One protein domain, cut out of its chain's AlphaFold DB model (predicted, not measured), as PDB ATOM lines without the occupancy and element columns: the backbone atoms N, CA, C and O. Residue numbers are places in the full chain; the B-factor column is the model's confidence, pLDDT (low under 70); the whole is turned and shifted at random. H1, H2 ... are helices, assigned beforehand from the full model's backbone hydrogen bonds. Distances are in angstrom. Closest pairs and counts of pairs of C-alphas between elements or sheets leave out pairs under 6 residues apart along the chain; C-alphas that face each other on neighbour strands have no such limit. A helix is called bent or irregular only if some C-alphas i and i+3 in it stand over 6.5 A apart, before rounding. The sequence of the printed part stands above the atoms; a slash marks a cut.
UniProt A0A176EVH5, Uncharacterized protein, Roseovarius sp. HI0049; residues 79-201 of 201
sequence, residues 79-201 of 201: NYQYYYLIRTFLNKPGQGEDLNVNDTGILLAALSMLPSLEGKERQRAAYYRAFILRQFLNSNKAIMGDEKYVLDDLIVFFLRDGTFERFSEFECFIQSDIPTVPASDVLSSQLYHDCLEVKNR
ATOM      1  N   ASN A  79     103.321 102.206 102.331       71.12
ATOM      2  CA  ASN A  79     103.552 103.654 102.376       71.12
ATOM      3  C   ASN A  79     104.816 104.091 101.619       71.12
ATOM      4  O   ASN A  79     104.930 105.247 101.227       71.12
ATOM      5  N   TYR A  80     105.774 103.186 101.385       77.31
ATOM      6  CA  TYR A  80     107.079 103.527 100.804       77.31
ATOM      7  C   TYR A  80     107.403 102.735  99.536       77.31
ATOM      8  O   TYR A  80     108.563 102.636  99.144       77.31
ATOM      9  N   GLN A  81     106.399 102.191  98.844       78.50
ATOM     10  CA  GLN A  81     106.610 101.448  97.593       78.50
ATOM     11  C   GLN A  81     107.383 102.269  96.543       78.50
ATOM     12  O   GLN A  81     108.286 101.741  95.892       78.50
ATOM     13  N   TYR A  82     107.110 103.578  96.438       79.19
ATOM     14  CA  TYR A  82     107.855 104.488  95.554       79.19
ATOM     15  C   TYR A  82     109.358 104.504  95.829       79.19
ATOM     16  O   TYR A  82     110.156 104.649  94.904       79.19
ATOM     17  N   TYR A  83     109.738 104.364  97.097       86.38
ATOM     18  CA  TYR A  83     111.116 104.478  97.537       86.38
ATOM     19  C   TYR A  83     111.945 103.283  97.055       86.38
ATOM     20  O   TYR A  83     113.050 103.441  96.543       86.38
ATOM     21  N   TYR A  84     111.388 102.077  97.124       83.69
ATOM     22  CA  TYR A  84     112.061 100.878  96.618       83.69
ATOM     23  C   TYR A  84     112.254 100.911  95.102       83.69
ATOM     24  O   TYR A  84     113.306 100.508  94.597       83.69
ATOM     25  N   LEU A  85     111.257 101.433  94.384       81.69
ATOM     26  CA  LEU A  85     111.322 101.610  92.938       81.69
ATOM     27  C   LEU A  85     112.448 102.571  92.545       81.69
ATOM     28  O   LEU A  85     113.276 102.221  91.702       81.69
ATOM     29  N   ILE A  86     112.533 103.745  93.187       85.81
ATOM     30  CA  ILE A  86     113.606 104.701  92.882       85.81
ATOM     31  C   ILE A  86     114.980 104.158  93.284       85.81
ATOM     32  O   ILE A  86     115.930 104.298  92.522       85.81
ATOM     33  N   ARG A  87     115.106 103.463  94.419       88.62
ATOM     34  CA  ARG A  87     116.389 102.878  94.840       88.62
ATOM     35  C   ARG A  87     116.877 101.789  93.896       88.62
ATOM     36  O   ARG A  87     118.061 101.730  93.581       88.62
ATOM     37  N   THR A  88     115.965 100.973  93.380       80.62
ATOM     38  CA  THR A  88     116.291  99.977  92.351       80.62
ATOM     39  C   THR A  88     116.719 100.640  91.047       80.62
ATOM     40  O   THR A  88     117.636 100.157  90.389       80.62
ATOM     41  N   PHE A  89     116.080 101.751  90.676       81.19
ATOM     42  CA  PHE A  89     116.475 102.535  89.511       81.19
ATOM     43  C   PHE A  89     117.879 103.133  89.665       81.19
ATOM     44  O   PHE A  89     118.682 103.017  88.745       81.19
ATOM     45  N   LEU A  90     118.195 103.708  90.830       84.25
ATOM     46  CA  LEU A  90     119.506 104.302  91.112       84.25
ATOM     47  C   LEU A  90     120.649 103.273  91.102       84.25
ATOM     48  O   LEU A  90     121.748 103.614  90.676       84.25
ATOM     49  N   ASN A  91     120.383 102.021  91.490       82.06
ATOM     50  CA  ASN A  91     121.385 100.947  91.492       82.06
ATOM     51  C   ASN A  91     121.777 100.430  90.094       82.06
ATOM     52  O   ASN A  91     122.638  99.562  89.966       82.06
ATOM     53  N   LYS A  92     121.118 100.866  89.014       69.38
ATOM     54  CA  LYS A  92     121.473 100.358  87.686       69.38
ATOM     55  C   LYS A  92     122.878 100.854  87.301       69.38
ATOM     56  O   LYS A  92     123.096 102.067  87.279       69.38
ATOM     57  N   PRO A  93     123.830  99.953  86.986       54.03
ATOM     58  CA  PRO A  93     125.157 100.358  86.544       54.03
ATOM     59  C   PRO A  93     125.049 101.165  85.244       54.03
ATOM     60  O   PRO A  93     124.300 100.790  84.344       54.03
ATOM     61  N   GLY A  94     125.799 102.268  85.152       52.47
ATOM     62  CA  GLY A  94     125.814 103.136  83.968       52.47
ATOM     63  C   GLY A  94     124.937 104.388  84.059       52.47
ATOM     64  O   GLY A  94     124.356 104.783  83.048       52.47
ATOM     65  N   GLN A  95     124.851 105.033  85.235       51.84
ATOM     66  CA  GLN A  95     124.299 106.390  85.371       51.84
ATOM     67  C   GLN A  95     125.040 107.358  84.427       51.84
ATOM     68  O   GLN A  95     126.074 107.916  84.779       51.84
ATOM     69  N   GLY A  96     124.527 107.518  83.205       46.50
ATOM     70  CA  GLY A  96     125.056 108.449  82.213       46.50
ATOM     71  C   GLY A  96     124.916 108.017  80.753       46.50
ATOM     72  O   GLY A  96     124.721 108.894  79.916       46.50
ATOM     73  N   GLU A  97     124.973 106.720  80.424       46.25
ATOM     74  CA  GLU A  97     125.200 106.334  79.015       46.25
ATOM     75  C   GLU A  97     124.079 105.559  78.321       46.25
ATOM     76  O   GLU A  97     123.932 105.749  77.122       46.25
ATOM     77  N   ASP A  98     123.217 104.806  79.013       50.34
ATOM     78  CA  ASP A  98     122.072 104.148  78.357       50.34
ATOM     79  C   ASP A  98     120.975 103.777  79.371       50.34
ATOM     80  O   ASP A  98     120.773 102.614  79.732       50.34
ATOM     81  N   LEU A  99     120.218 104.769  79.853       61.12
ATOM     82  CA  LEU A  99     118.935 104.449  80.479       61.12
ATOM     83  C   LEU A  99     117.981 103.984  79.379       61.12
ATOM     84  O   LEU A  99     117.558 104.772  78.532       61.12
ATOM     85  N   ASN A 100     117.619 102.701  79.407       64.69
ATOM     86  CA  ASN A 100     116.612 102.166  78.505       64.69
ATOM     87  C   ASN A 100     115.302 102.951  78.694       64.69
ATOM     88  O   ASN A 100     114.702 102.935  79.769       64.69
ATOM     89  N   VAL A 101     114.852 103.626  77.636       62.72
ATOM     90  CA  VAL A 101     113.598 104.398  77.585       62.72
ATOM     91  C   VAL A 101     112.412 103.610  78.155       62.72
ATOM     92  O   VAL A 101     111.574 104.185  78.853       62.72
ATOM     93  N   ASN A 102     112.372 102.293  77.934       65.69
ATOM     94  CA  ASN A 102     111.321 101.429  78.468       65.69
ATOM     95  C   ASN A 102     111.357 101.334  79.998       65.69
ATOM     96  O   ASN A 102     110.304 101.381  80.629       65.69
ATOM     97  N   ASP A 103     112.540 101.258  80.606       65.44
ATOM     98  CA  ASP A 103     112.683 101.178  82.064       65.44
ATOM     99  C   ASP A 103     112.216 102.471  82.735       65.44
ATOM    100  O   ASP A 103     111.542 102.445  83.767       65.44
ATOM    101  N   THR A 104     112.525 103.606  82.111       69.12
ATOM    102  CA  THR A 104     112.108 104.928  82.574       69.12
ATOM    103  C   THR A 104     110.599 105.131  82.428       69.12
ATOM    104  O   THR A 104     109.951 105.633  83.346       69.12
ATOM    105  N   GLY A 105     110.008 104.675  81.317       68.12
ATOM    106  CA  GLY A 105     108.559 104.696  81.104       68.12
ATOM    107  C   GLY A 105     107.794 103.812  82.094       68.12
ATOM    108  O   GLY A 105     106.800 104.256  82.669       68.12
ATOM    109  N   ILE A 106     108.285 102.595  82.356       68.94
ATOM    110  CA  ILE A 106     107.715 101.683  83.363       68.94
ATOM    111  C   ILE A 106     107.772 102.318  84.752       68.94
ATOM    112  O   ILE A 106     106.795 102.259  85.498       68.94
ATOM    113  N   LEU A 107     108.886 102.962  85.099       73.62
ATOM    114  CA  LEU A 107     109.051 103.602  86.398       73.62
ATOM    115  C   LEU A 107     108.142 104.828  86.564       73.62
ATOM    116  O   LEU A 107     107.512 104.982  87.608       73.62
ATOM    117  N   LEU A 108     108.018 105.670  85.533       72.38
ATOM    118  CA  LEU A 108     107.078 106.796  85.536       72.38
ATOM    119  C   LEU A 108     105.631 106.318  85.656       72.38
ATOM    120  O   LEU A 108     104.869 106.887  86.439       72.38
ATOM    121  N   ALA A 109     105.259 105.259  84.933       70.19
ATOM    122  CA  ALA A 109     103.941 104.649  85.043       70.19
ATOM    123  C   ALA A 109     103.700 104.109  86.462       70.19
ATOM    124  O   ALA A 109     102.700 104.459  87.083       70.19
ATOM    125  N   ALA A 110     104.651 103.354  87.021       70.44
ATOM    126  CA  ALA A 110     104.559 102.818  88.375       70.44
ATOM    127  C   ALA A 110     104.403 103.932  89.424       70.44
ATOM    128  O   ALA A 110     103.509 103.860  90.262       70.44
ATOM    129  N   LEU A 111     105.193 105.009  89.338       72.25
ATOM    130  CA  LEU A 111     105.082 106.159  90.247       72.25
ATOM    131  C   LEU A 111     103.803 106.982  90.052       72.25
ATOM    132  O   LEU A 111     103.383 107.698  90.966       72.25
ATOM    133  N   SER A 112     103.200 106.931  88.866       71.12
ATOM    134  CA  SER A 112     101.930 107.605  88.571       71.12
ATOM    135  C   SER A 112     100.720 106.800  89.047       71.12
ATOM    136  O   SER A 112      99.676 107.386  89.309       71.12
ATOM    137  N   MET A 113     100.865 105.478  89.188       68.06
ATOM    138  CA  MET A 113      99.811 104.564  89.649       68.06
ATOM    139  C   MET A 113      99.752 104.398  91.169       68.06
ATOM    140  O   MET A 113      98.849 103.728  91.671       68.06
ATOM    141  N   LEU A 114     100.693 104.986  91.909       67.00
ATOM    142  CA  LEU A 114     100.638 104.954  93.365       67.00
ATOM    143  C   LEU A 114      99.354 105.646  93.845       67.00
ATOM    144  O   LEU A 114      99.019 106.713  93.316       67.00
ATOM    145  N   PRO A 115      98.635 105.059  94.826       57.84
ATOM    146  CA  PRO A 115      97.431 105.658  95.399       57.84
ATOM    147  C   PRO A 115      97.721 107.086  95.862       57.84
ATOM    148  O   PRO A 115      98.883 107.433  96.073       57.84
ATOM    149  N   SER A 116      96.687 107.928  95.982       59.66
ATOM    150  CA  SER A 116      96.858 109.355  96.277       59.66
ATOM    151  C   SER A 116      97.640 109.555  97.576       59.66
ATOM    152  O   SER A 116      97.073 109.563  98.664       59.66
ATOM    153  N   LEU A 117      98.956 109.706  97.447       68.00
ATOM    154  CA  LEU A 117      99.829 110.065  98.544       68.00
ATOM    155  C   LEU A 117      99.360 111.423  99.060       68.00
ATOM    156  O   LEU A 117      99.072 112.333  98.272       68.00
ATOM    157  N   GLU A 118      99.280 111.559 100.376       67.75
ATOM    158  CA  GLU A 118      98.870 112.797 101.030       67.75
ATOM    159  C   GLU A 118     100.066 113.472 101.710       67.75
ATOM    160  O   GLU A 118     101.100 112.860 101.990       67.75
ATOM    161  N   GLY A 119      99.949 114.780 101.946       75.81
ATOM    162  CA  GLY A 119     100.945 115.547 102.693       75.81
ATOM    163  C   GLY A 119     102.380 115.416 102.159       75.81
ATOM    164  O   GLY A 119     102.648 115.658 100.982       75.81
ATOM    165  N   LYS A 120     103.313 115.065 103.054       73.62
ATOM    166  CA  LYS A 120     104.765 115.047 102.790       73.62
ATOM    167  C   LYS A 120     105.197 113.933 101.828       73.62
ATOM    168  O   LYS A 120     106.144 114.118 101.066       73.62
ATOM    169  N   GLU A 121     104.495 112.802 101.816       74.75
ATOM    170  CA  GLU A 121     104.793 111.680 100.914       74.75
ATOM    171  C   GLU A 121     104.492 112.052  99.458       74.75
ATOM    172  O   GLU A 121     105.254 111.722  98.546       74.75
ATOM    173  N   ARG A 122     103.432 112.843  99.237       79.62
ATOM    174  CA  ARG A 122     103.082 113.375  97.915       79.62
ATOM    175  C   ARG A 122     104.203 114.216  97.316       79.62
ATOM    176  O   ARG A 122     104.499 114.082  96.129       79.62
ATOM    177  N   GLN A 123     104.802 115.078  98.134       82.25
ATOM    178  CA  GLN A 123     105.887 115.966  97.723       82.25
ATOM    179  C   GLN A 123     107.136 115.164  97.344       82.25
ATOM    180  O   GLN A 123     107.697 115.364  96.271       82.25
ATOM    181  N   ARG A 124     107.523 114.175  98.158       85.38
ATOM    182  CA  ARG A 124     108.664 113.302  97.841       85.38
ATOM    183  C   ARG A 124     108.460 112.483  96.578       85.38
ATOM    184  O   ARG A 124     109.365 112.383  95.756       85.38
ATOM    185  N   ALA A 125     107.260 111.953  96.370       83.25
ATOM    186  CA  ALA A 125     106.948 111.277  95.119       83.25
ATOM    187  C   ALA A 125     107.015 112.228  93.911       83.25
ATOM    188  O   ALA A 125     107.444 111.809  92.838       83.25
ATOM    189  N   ALA A 126     106.629 113.502  94.061       85.00
ATOM    190  CA  ALA A 126     106.812 114.506  93.011       85.00
ATOM    191  C   ALA A 126     108.299 114.741  92.701       85.00
ATOM    192  O   ALA A 126     108.670 114.753  91.529       85.00
ATOM    193  N   TYR A 127     109.154 114.816  93.724       88.88
ATOM    194  CA  TYR A 127     110.606 114.877  93.549       88.88
ATOM    195  C   TYR A 127     111.133 113.663  92.774       88.88
ATOM    196  O   TYR A 127     111.805 113.834  91.763       88.88
ATOM    197  N   TYR A 128     110.751 112.432  93.119       88.44
ATOM    198  CA  TYR A 128     111.192 111.273  92.331       88.44
ATOM    199  C   TYR A 128     110.708 111.312  90.877       88.44
ATOM    200  O   TYR A 128     111.489 111.021  89.972       88.44
ATOM    201  N   ARG A 129     109.463 111.740  90.618       86.62
ATOM    202  CA  ARG A 129     108.957 111.929  89.245       86.62
ATOM    203  C   ARG A 129     109.791 112.948  88.468       86.62
ATOM    204  O   ARG A 129     110.165 112.667  87.333       86.62
ATOM    205  N   ALA A 130     110.114 114.089  89.076       88.69
ATOM    206  CA  ALA A 130     110.947 115.123  88.461       88.69
ATOM    207  C   ALA A 130     112.343 114.593  88.110       88.69
ATOM    208  O   ALA A 130     112.826 114.804  86.998       88.69
ATOM    209  N   PHE A 131     112.963 113.849  89.030       89.06
ATOM    210  CA  PHE A 131     114.266 113.231  88.805       89.06
ATOM    211  C   PHE A 131     114.228 112.267  87.620       89.06
ATOM    212  O   PHE A 131     115.046 112.374  86.711       89.06
ATOM    213  N   ILE A 132     113.241 111.374  87.576       86.56
ATOM    214  CA  ILE A 132     113.128 110.378  86.507       86.56
ATOM    215  C   ILE A 132     112.829 111.031  85.156       86.56
ATOM    216  O   ILE A 132     113.431 110.646  84.159       86.56
ATOM    217  N   LEU A 133     111.956 112.042  85.107       85.88
ATOM    218  CA  LEU A 133     111.704 112.816  83.886       85.88
ATOM    219  C   LEU A 133     112.969 113.515  83.387       85.88
ATOM    220  O   LEU A 133     113.224 113.562  82.186       85.88
ATOM    221  N   ARG A 134     113.793 114.032  84.301       86.69
ATOM    222  CA  ARG A 134     115.054 114.661  83.921       86.69
ATOM    223  C   ARG A 134     116.059 113.646  83.387       86.69
ATOM    224  O   ARG A 134     116.681 113.902  82.361       86.69
ATOM    225  N   GLN A 135     116.178 112.489  84.036       84.12
ATOM    226  CA  GLN A 135     117.013 111.394  83.541       84.12
ATOM    227  C   GLN A 135     116.530 110.904  82.166       84.12
ATOM    228  O   GLN A 135     117.336 110.723  81.258       84.12
ATOM    229  N   PHE A 136     115.211 110.798  81.965       82.75
ATOM    230  CA  PHE A 136     114.603 110.473  80.673       82.75
ATOM    231  C   PHE A 136     115.023 111.445  79.566       82.75
ATOM    232  O   PHE A 136     115.476 111.011  78.509       82.75
ATOM    233  N   LEU A 137     114.892 112.750  79.818       83.12
ATOM    234  CA  LEU A 137     115.293 113.795  78.877       83.12
ATOM    235  C   LEU A 137     116.788 113.733  78.554       83.12
ATOM    236  O   LEU A 137     117.168 113.833  77.392       83.12
ATOM    237  N   ASN A 138     117.631 113.550  79.572       81.56
ATOM    238  CA  ASN A 138     119.082 113.494  79.397       81.56
ATOM    239  C   ASN A 138     119.511 112.289  78.543       81.56
ATOM    240  O   ASN A 138     120.417 112.411  77.718       81.56
ATOM    241  N   SER A 139     118.856 111.138  78.719       77.62
ATOM    242  CA  SER A 139     119.152 109.922  77.954       77.62
ATOM    243  C   SER A 139     118.493 109.899  76.574       77.62
ATOM    244  O   SER A 139     119.003 109.248  75.665       77.62
ATOM    245  N   ASN A 140     117.392 110.627  76.365       78.25
ATOM    246  CA  ASN A 140     116.664 110.640  75.099       78.25
ATOM    247  C   ASN A 140     116.925 111.921  74.290       78.25
ATOM    248  O   ASN A 140     116.092 112.824  74.215       78.25
ATOM    249  N   LYS A 141     118.079 111.960  73.611       79.44
ATOM    250  CA  LYS A 141     118.514 113.098  72.774       79.44
ATOM    251  C   LYS A 141     117.595 113.397  71.579       79.44
ATOM    252  O   LYS A 141     117.755 114.440  70.953       79.44
ATOM    253  N   ALA A 142     116.671 112.493  71.240       84.00
ATOM    254  CA  ALA A 142     115.706 112.699  70.160       84.00
ATOM    255  C   ALA A 142     114.566 113.653  70.554       84.00
ATOM    256  O   ALA A 142     113.906 114.201  69.675       84.00
ATOM    257  N   ILE A 143     114.336 113.868  71.854       82.12
ATOM    258  CA  ILE A 143     113.333 114.815  72.343       82.12
ATOM    259  C   ILE A 143     113.901 116.230  72.229       82.12
ATOM    260  O   ILE A 143     114.827 116.616  72.942       82.12
ATOM    261  N   MET A 144     113.334 117.014  71.319       83.81
ATOM    262  CA  MET A 144     113.756 118.380  71.014       83.81
ATOM    263  C   MET A 144     112.524 119.280  70.870       83.81
ATOM    264  O   MET A 144     111.409 118.784  70.841       83.81
ATOM    265  N   GLY A 145     112.717 120.598  70.778       89.75
ATOM    266  CA  GLY A 145     111.615 121.528  70.507       89.75
ATOM    267  C   GLY A 145     110.560 121.574  71.616       89.75
ATOM    268  O   GLY A 145     110.902 121.598  72.801       89.75
ATOM    269  N   ASP A 146     109.289 121.621  71.222       89.31
ATOM    270  CA  ASP A 146     108.151 121.861  72.115       89.31
ATOM    271  C   ASP A 146     107.972 120.745  73.150       89.31
ATOM    272  O   ASP A 146     107.702 121.027  74.318       89.31
ATOM    273  N   GLU A 147     108.201 119.482  72.779       85.44
ATOM    274  CA  GLU A 147     108.115 118.352  73.708       85.44
ATOM    275  C   GLU A 147     109.133 118.480  74.845       85.44
ATOM    276  O   GLU A 147     108.820 118.200  76.005       85.44
ATOM    277  N   LYS A 148     110.346 118.947  74.526       87.19
ATOM    278  CA  LYS A 148     111.378 119.205  75.534       87.19
ATOM    279  C   LYS A 148     110.944 120.324  76.483       87.19
ATOM    280  O   LYS A 148     111.096 120.163  77.690       87.19
ATOM    281  N   TYR A 149     110.395 121.423  75.960       87.88
ATOM    282  CA  TYR A 149     109.917 122.536  76.789       87.88
ATOM    283  C   TYR A 149     108.804 122.105  77.747       87.88
ATOM    284  O   TYR A 149     108.880 122.404  78.935       87.88
ATOM    285  N   VAL A 150     107.823 121.334  77.270       87.56
ATOM    286  CA  VAL A 150     106.739 120.809  78.118       87.56
ATOM    287  C   VAL A 150     107.287 119.933  79.247       87.56
ATOM    288  O   VAL A 150     106.829 120.023  80.386       87.56
ATOM    289  N   LEU A 151     108.271 119.081  78.955       85.50
ATOM    290  CA  LEU A 151     108.876 118.215  79.966       85.50
ATOM    291  C   LEU A 151     109.728 119.002  80.971       85.50
ATOM    292  O   LEU A 151     109.665 118.705  82.165       85.50
ATOM    293  N   ASP A 152     110.471 120.016  80.523       87.56
ATOM    294  CA  ASP A 152     111.194 120.930  81.414       87.56
ATOM    295  C   ASP A 152     110.215 121.688  82.339       87.56
ATOM    296  O   ASP A 152     110.436 121.738  83.550       87.56
ATOM    297  N   ASP A 153     109.087 122.180  81.818       87.19
ATOM    298  CA  ASP A 153     108.047 122.849  82.615       87.19
ATOM    299  C   ASP A 153     107.408 121.909  83.648       87.19
ATOM    300  O   ASP A 153     107.161 122.305  84.790       87.19
ATOM    301  N   LEU A 154     107.169 120.641  83.290       85.31
ATOM    302  CA  LEU A 154     106.671 119.631  84.228       85.31
ATOM    303  C   LEU A 154     107.676 119.338  85.348       85.31
ATOM    304  O   LEU A 154     107.280 119.185  86.505       85.31
ATOM    305  N   ILE A 155     108.972 119.281  85.029       87.38
ATOM    306  CA  ILE A 155     110.037 119.117  86.028       87.38
ATOM    307  C   ILE A 155     110.033 120.309  86.986       87.38
ATOM    308  O   ILE A 155     109.993 120.110  88.201       87.38
ATOM    309  N   VAL A 156     109.995 121.539  86.466       86.38
ATOM    310  CA  VAL A 156     109.914 122.758  87.288       86.38
ATOM    311  C   VAL A 156     108.652 122.758  88.150       86.38
ATOM    312  O   VAL A 156     108.714 123.073  89.336       86.38
ATOM    313  N   PHE A 157     107.511 122.343  87.597       84.38
ATOM    314  CA  PHE A 157     106.257 122.230  88.336       84.38
ATOM    315  C   PHE A 157     106.367 121.271  89.530       84.38
ATOM    316  O   PHE A 157     105.896 121.596  90.621       84.38
ATOM    317  N   PHE A 158     107.013 120.114  89.362       82.69
ATOM    318  CA  PHE A 158     107.234 119.165  90.457       82.69
ATOM    319  C   PHE A 158     108.268 119.644  91.492       82.69
ATOM    320  O   PHE A 158     108.255 119.157  92.622       82.69
ATOM    321  N   LEU A 159     109.125 120.606  91.136       83.56
ATOM    322  CA  LEU A 159     110.138 121.218  92.009       83.56
ATOM    323  C   LEU A 159     109.704 122.566  92.609       83.56
ATOM    324  O   LEU A 159     110.490 123.220  93.294       83.56
ATOM    325  N   ARG A 160     108.457 122.987  92.367       75.75
ATOM    326  CA  ARG A 160     107.949 124.351  92.597       75.75
ATOM    327  C   ARG A 160     108.106 124.892  94.025       75.75
ATOM    328  O   ARG A 160     108.045 126.103  94.212       75.75
ATOM    329  N   ASP A 161     108.350 124.040  95.015       70.00
ATOM    330  CA  ASP A 161     108.575 124.476  96.398       70.00
ATOM    331  C   ASP A 161     109.933 125.169  96.615       70.00
ATOM    332  O   ASP A 161     110.192 125.667  97.705       70.00
ATOM    333  N   GLY A 162     110.785 125.253  95.584       61.72
ATOM    334  CA  GLY A 162     111.976 126.114  95.590       61.72
ATOM    335  C   GLY A 162     113.104 125.628  96.501       61.72
ATOM    336  O   GLY A 162     114.026 126.382  96.782       61.72
ATOM    337  N   THR A 163     113.040 124.375  96.954       80.12
ATOM    338  CA  THR A 163     114.023 123.767  97.863       80.12
ATOM    339  C   THR A 163     115.426 123.658  97.254       80.12
ATOM    340  O   THR A 163     116.400 123.580  97.995       80.12
ATOM    341  N   PHE A 164     115.539 123.630  95.923       88.44
ATOM    342  CA  PHE A 164     116.790 123.374  95.208       88.44
ATOM    343  C   PHE A 164     117.063 124.483  94.195       88.44
ATOM    344  O   PHE A 164     116.232 124.731  93.319       88.44
ATOM    345  N   GLU A 165     118.231 125.116  94.283       85.25
ATOM    346  CA  GLU A 165     118.662 126.142  93.327       85.25
ATOM    347  C   GLU A 165     119.389 125.512  92.137       85.25
ATOM    348  O   GLU A 165     119.293 125.986  91.003       85.25
ATOM    349  N   ARG A 166     120.116 124.418  92.391       88.00
ATOM    350  CA  ARG A 166     120.897 123.699  91.381       88.00
ATOM    351  C   ARG A 166     120.409 122.270  91.215       88.00
ATOM    352  O   ARG A 166     120.004 121.604  92.165       88.00
ATOM    353  N   PHE A 167     120.531 121.750  89.995       85.56
ATOM    354  CA  PHE A 167     120.179 120.357  89.732       85.56
ATOM    355  C   PHE A 167     121.053 119.380  90.534       85.56
ATOM    356  O   PHE A 167     120.538 118.380  91.013       85.56
ATOM    357  N   SER A 168     122.331 119.695  90.772       90.31
ATOM    358  CA  SER A 168     123.214 118.876  91.617       90.31
ATOM    359  C   SER A 168     122.714 118.750  93.062       90.31
ATOM    360  O   SER A 168     122.806 117.672  93.640       90.31
ATOM    361  N   GLU A 169     122.130 119.811  93.628       92.88
ATOM    362  CA  GLU A 169     121.506 119.785  94.960       92.88
ATOM    363  C   GLU A 169     120.299 118.863  94.990       92.88
ATOM    364  O   GLU A 169     120.127 118.086  95.927       92.88
ATOM    365  N   PHE A 170     119.489 118.920  93.942       92.31
ATOM    366  CA  PHE A 170     118.351 118.036  93.800       92.31
ATOM    367  C   PHE A 170     118.778 116.571  93.613       92.31
ATOM    368  O   PHE A 170     118.252 115.692  94.289       92.31
ATOM    369  N   GLU A 171     119.771 116.287  92.766       91.25
ATOM    370  CA  GLU A 171     120.309 114.933  92.595       91.25
ATOM    371  C   GLU A 171     120.877 114.371  93.902       91.25
ATOM    372  O   GLU A 171     120.567 113.233  94.256       91.25
ATOM    373  N   CYS A 172     121.655 115.168  94.642       93.94
ATOM    374  CA  CYS A 172     122.184 114.752  95.939       93.94
ATOM    375  C   CYS A 172     121.079 114.515  96.964       93.94
ATOM    376  O   CYS A 172     121.176 113.584  97.757       93.94
ATOM    377  N   PHE A 173     119.992 115.288  96.927       94.81
ATOM    378  CA  PHE A 173     118.837 115.000  97.768       94.81
ATOM    379  C   PHE A 173     118.225 113.642  97.419       94.81
ATOM    380  O   PHE A 173     117.994 112.840  98.315       94.81
ATOM    381  N   ILE A 174     118.010 113.340  96.135       93.94
ATOM    382  CA  ILE A 174     117.448 112.050  95.702       93.94
ATOM    383  C   ILE A 174     118.360 110.888  96.120       93.94
ATOM    384  O   ILE A 174     117.876 109.882  96.644       93.94
ATOM    385  N   GLN A 175     119.677 111.035  95.953       92.62
ATOM    386  CA  GLN A 175     120.652 110.033  96.385       92.62
ATOM    387  C   GLN A 175     120.640 109.838  97.906       92.62
ATOM    388  O   GLN A 175     120.613 108.695  98.363       92.62
ATOM    389  N   SER A 176     120.534 110.910  98.686       94.69
ATOM    390  CA  SER A 176     120.553 110.848 100.151       94.69
ATOM    391  C   SER A 176     119.180 110.646 100.803       94.69
ATOM    392  O   SER A 176     119.114 110.471 102.012       94.69
ATOM    393  N   ASP A 177     118.070 110.633 100.061       94.62
ATOM    394  CA  ASP A 177     116.741 110.614 100.684       94.62
ATOM    395  C   ASP A 177     116.423 109.333 101.479       94.62
ATOM    396  O   ASP A 177     116.683 108.216 101.042       94.62
ATOM    397  N   ILE A 178     115.754 109.463 102.622       93.25
ATOM    398  CA  ILE A 178     115.193 108.318 103.352       93.25
ATOM    399  C   ILE A 178     113.754 108.658 103.740       93.25
ATOM    400  O   ILE A 178     113.558 109.643 104.452       93.25
ATOM    401  N   PRO A 179     112.737 107.884 103.311       89.06
ATOM    402  CA  PRO A 179     111.328 108.291 103.336       89.06
ATOM    403  C   PRO A 179     110.762 108.492 104.748       89.06
ATOM    404  O   PRO A 179     109.802 109.235 104.924       89.06
ATOM    405  N   THR A 180     111.373 107.871 105.758       89.75
ATOM    406  CA  THR A 180     111.018 108.002 107.179       89.75
ATOM    407  C   THR A 180     111.652 109.211 107.866       89.75
ATOM    408  O   THR A 180     111.270 109.546 108.986       89.75
ATOM    409  N   VAL A 181     112.622 109.864 107.225       91.56
ATOM    410  CA  VAL A 181     113.362 111.013 107.758       91.56
ATOM    411  C   VAL A 181     112.784 112.293 107.162       91.56
ATOM    412  O   VAL A 181     112.497 112.286 105.972       91.56
ATOM    413  N   PRO A 182     112.609 113.402 107.900       90.75
ATOM    414  CA  PRO A 182     112.212 114.689 107.325       90.75
ATOM    415  C   PRO A 182     113.167 115.186 106.228       90.75
ATOM    416  O   PRO A 182     114.370 114.962 106.290       90.75
ATOM    417  N   ALA A 183     112.651 115.899 105.218       90.00
ATOM    418  CA  ALA A 183     113.494 116.411 104.127       90.00
ATOM    419  C   ALA A 183     114.558 117.401 104.627       90.00
ATOM    420  O   ALA A 183     115.684 117.355 104.154       90.00
ATOM    421  N   SER A 184     114.226 118.226 105.625       91.94
ATOM    422  CA  SER A 184     115.183 119.114 106.300       91.94
ATOM    423  C   SER A 184     116.402 118.367 106.825       91.94
ATOM    424  O   SER A 184     117.524 118.824 106.647       91.94
ATOM    425  N   ASP A 185     116.176 117.202 107.426       95.06
ATOM    426  CA  ASP A 185     117.216 116.445 108.118       95.06
ATOM    427  C   ASP A 185     118.119 115.731 107.104       95.06
ATOM    428  O   ASP A 185     119.324 115.617 107.318       95.06
ATOM    429  N   VAL A 186     117.554 115.321 105.959       94.81
ATOM    430  CA  VAL A 186     118.326 114.845 104.799       94.81
ATOM    431  C   VAL A 186     119.211 115.968 104.250       94.81
ATOM    432  O   VAL A 186     120.398 115.747 104.023       94.81
ATOM    433  N   LEU A 187     118.669 117.176 104.073       94.06
ATOM    434  CA  LEU A 187     119.406 118.330 103.537       94.06
ATOM    435  C   LEU A 187     120.518 118.831 104.468       94.06
ATOM    436  O   LEU A 187     121.463 119.453 103.997       94.06
ATOM    437  N   SER A 188     120.413 118.568 105.770       95.56
ATOM    438  CA  SER A 188     121.460 118.874 106.753       95.56
ATOM    439  C   SER A 188     122.409 117.702 107.032       95.56
ATOM    440  O   SER A 188     123.225 117.785 107.948       95.56
ATOM    441  N   SER A 189     122.249 116.574 106.339       96.38
ATOM    442  CA  SER A 189     123.021 115.364 106.623       96.38
ATOM    443  C   SER A 189     124.439 115.428 106.058       96.38
ATOM    444  O   SER A 189     124.668 116.026 105.004       96.38
ATOM    445  N   GLN A 190     125.385 114.755 106.723       96.12
ATOM    446  CA  GLN A 190     126.769 114.662 106.242       96.12
ATOM    447  C   GLN A 190     126.816 114.096 104.820       96.12
ATOM    448  O   GLN A 190     127.464 114.661 103.948       96.12
ATOM    449  N   LEU A 191     126.060 113.029 104.564       94.50
ATOM    450  CA  LEU A 191     126.086 112.342 103.282       94.50
ATOM    451  C   LEU A 191     125.573 113.207 102.117       94.50
ATOM    452  O   LEU A 191     126.081 113.129 100.999       94.50
ATOM    453  N   TYR A 192     124.571 114.059 102.364       95.62
ATOM    454  CA  TYR A 192     124.120 115.049 101.383       95.62
ATOM    455  C   TYR A 192     125.220 116.065 101.044       95.62
ATOM    456  O   TYR A 192     125.443 116.365  99.869       95.62
ATOM    457  N   HIS A 193     125.928 116.566 102.059       96.12
ATOM    458  CA  HIS A 193     127.033 117.500 101.866       96.12
ATOM    459  C   HIS A 193     128.225 116.852 101.145       96.12
ATOM    460  O   HIS A 193     128.730 117.444 100.192       96.12
ATOM    461  N   ASP A 194     128.595 115.616 101.492       95.50
ATOM    462  CA  ASP A 194     129.644 114.855 100.796       95.50
ATOM    463  C   ASP A 194     129.321 114.691  99.301       95.50
ATOM    464  O   ASP A 194     130.165 114.933  98.435       95.50
ATOM    465  N   CYS A 195     128.071 114.341  98.972       94.25
ATOM    466  CA  CYS A 195     127.619 114.242  97.584       94.25
ATOM    467  C   CYS A 195     127.791 115.566  96.823       94.25
ATOM    468  O   CYS A 195     128.264 115.585  95.680       94.25
ATOM    469  N   LEU A 196     127.417 116.686  97.449       94.88
ATOM    470  CA  LEU A 196     127.554 118.008  96.846       94.88
ATOM    471  C   LEU A 196     129.014 118.363  96.577       94.88
ATOM    472  O   LEU A 196     129.317 118.932  95.528       94.88
ATOM    473  N   GLU A 197     129.918 118.040  97.499       93.88
ATOM    474  CA  GLU A 197     131.347 118.273  97.307       93.88
ATOM    475  C   GLU A 197     131.891 117.497  96.109       93.88
ATOM    476  O   GLU A 197     132.639 118.064  95.316       93.88
ATOM    477  N   VAL A 198     131.482 116.238  95.935       90.00
ATOM    478  CA  VAL A 198     131.888 115.419  94.784       90.00
ATOM    479  C   VAL A 198     131.353 115.997  93.475       90.00
ATOM    480  O   VAL A 198     132.104 116.101  92.512       90.00
ATOM    481  N   LYS A 199     130.081 116.412  93.424       86.00
ATOM    482  CA  LYS A 199     129.462 116.948  92.195       86.00
ATOM    483  C   LYS A 199     129.931 118.353  91.804       86.00
ATOM    484  O   LYS A 199     129.686 118.765  90.674       86.00
ATOM    485  N   ASN A 200     130.540 119.102  92.723       82.44
ATOM    486  CA  ASN A 200     131.063 120.447  92.459       82.44
ATOM    487  C   ASN A 200     132.562 120.461  92.091       82.44
ATOM    488  O   ASN A 200     133.083 121.538  91.800       82.44
ATOM    489  N   ARG A 201     133.249 119.312  92.144       74.88
ATOM    490  CA  ARG A 201     134.634 119.141  91.674       74.88
ATOM    491  C   ARG A 201     134.666 118.853  90.177       74.88
ATOM    492  O   ARG A 201     135.616 119.349  89.534       74.88
TER     493      ARG A 201
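AT A GLANCE: This is residues 79 to 201 of the 201 residues of an uncharacterized protein of Roseovarius sp. HI0049 (UniProt A0A176EVH5). One long helix, H3, runs through the middle, and H2, H4 and H5 pack round it on three sides: H2 and H4 fold back along it, while H5 crosses it steeply. H1 lies close beside H2 and H3, H7 packs on H5 on its side away from H3, and the short H6 sits near the end of H5 at Ser 176. The printed part has 123 residues, with seven named helices in the order H1 to H7 and no named strand; the class is all helix. It is compact, with a radius of gyration of the C-alphas of 14.3 A, and rounded, with spans of 39 by 38 by 28 A.

IN THESE COORDINATES: H1, residues 79 to 90, begins at C-alpha 79 at (103.552, 103.654, 102.376) and is 19.5 A long; it is irregular, with C-alphas 79 and 82 8.1 A apart. H2 is residues 101 to 112, 16.3 A. H3, residues 119 to 139, is the longest helix, 31.2 A from C-alpha 119 at (100.945, 115.547, 102.693) to C-alpha 139. H4 is residues 145 to 158, 20.6 A, and H5 is residues 167 to 176, 14.1 A. H6 is residues 183 to 187, 6.2 A. H7, residues 190 to 199, is 14.5 A long and ends at C-alpha 199 at (129.462, 116.948, 92.195).

HOW THE PARTS SIT: H1, H2 and H3 form an up-and-down bundle, each running against the one before it. H1 and H2, a helical hairpin, only just touch, with 3 pairs of C-alphas within 8 A, the closest being Tyr 82 and Leu 111 at 6.2 A; residues 82 to 86 of H1 and 107 to 111 of H2 alone take part. H1 and H3 are close but not clearly touching. H2 and H3, a hairpin, touch at a shallow tilt of 14 degrees, opposite ways; their closest C-alphas are those of Thr 104 and Phe 136, 6.4 A. H3 and H4, also a hairpin, touch at a shallow tilt of 26 degrees, closest at the C-alphas of Ala 130 and Ile 155, 4.8 A. H3, with residues 127 to 131 alone, touches H5 at a steep tilt of 60 degrees; the closest C-alphas are those of Tyr 128 and Ile 174, 7.1 A. H5 and H7 touch at a steep tilt of 40 degrees, closest at the C-alphas of Ser 176 and Tyr 192, 5.6 A. H5 and H6 only just touch, with 3 pairs of C-alphas within 8 A, closest at Ser 176 and Val 186, 6.5 A. H4 and H5 are apart. Every O i to N i+4 pair is within hydrogen-bond range in H2, H4, H5, H6 and H7; in H1 it is 6 of 8 and in H3 16 of 17.

THE WHOLE: The two C-alphas farthest apart are those of Pro 115 and Arg 201, 39.7 A. The printed part has no cut and ends at residue 201, the chain's last. No link is long; those from H3 to H4 and from H6 to H7 are tight. The mean pLDDT of the printed part is 81.3, and it is under 70 at residues 92 to 106, 113 to 118 and 162.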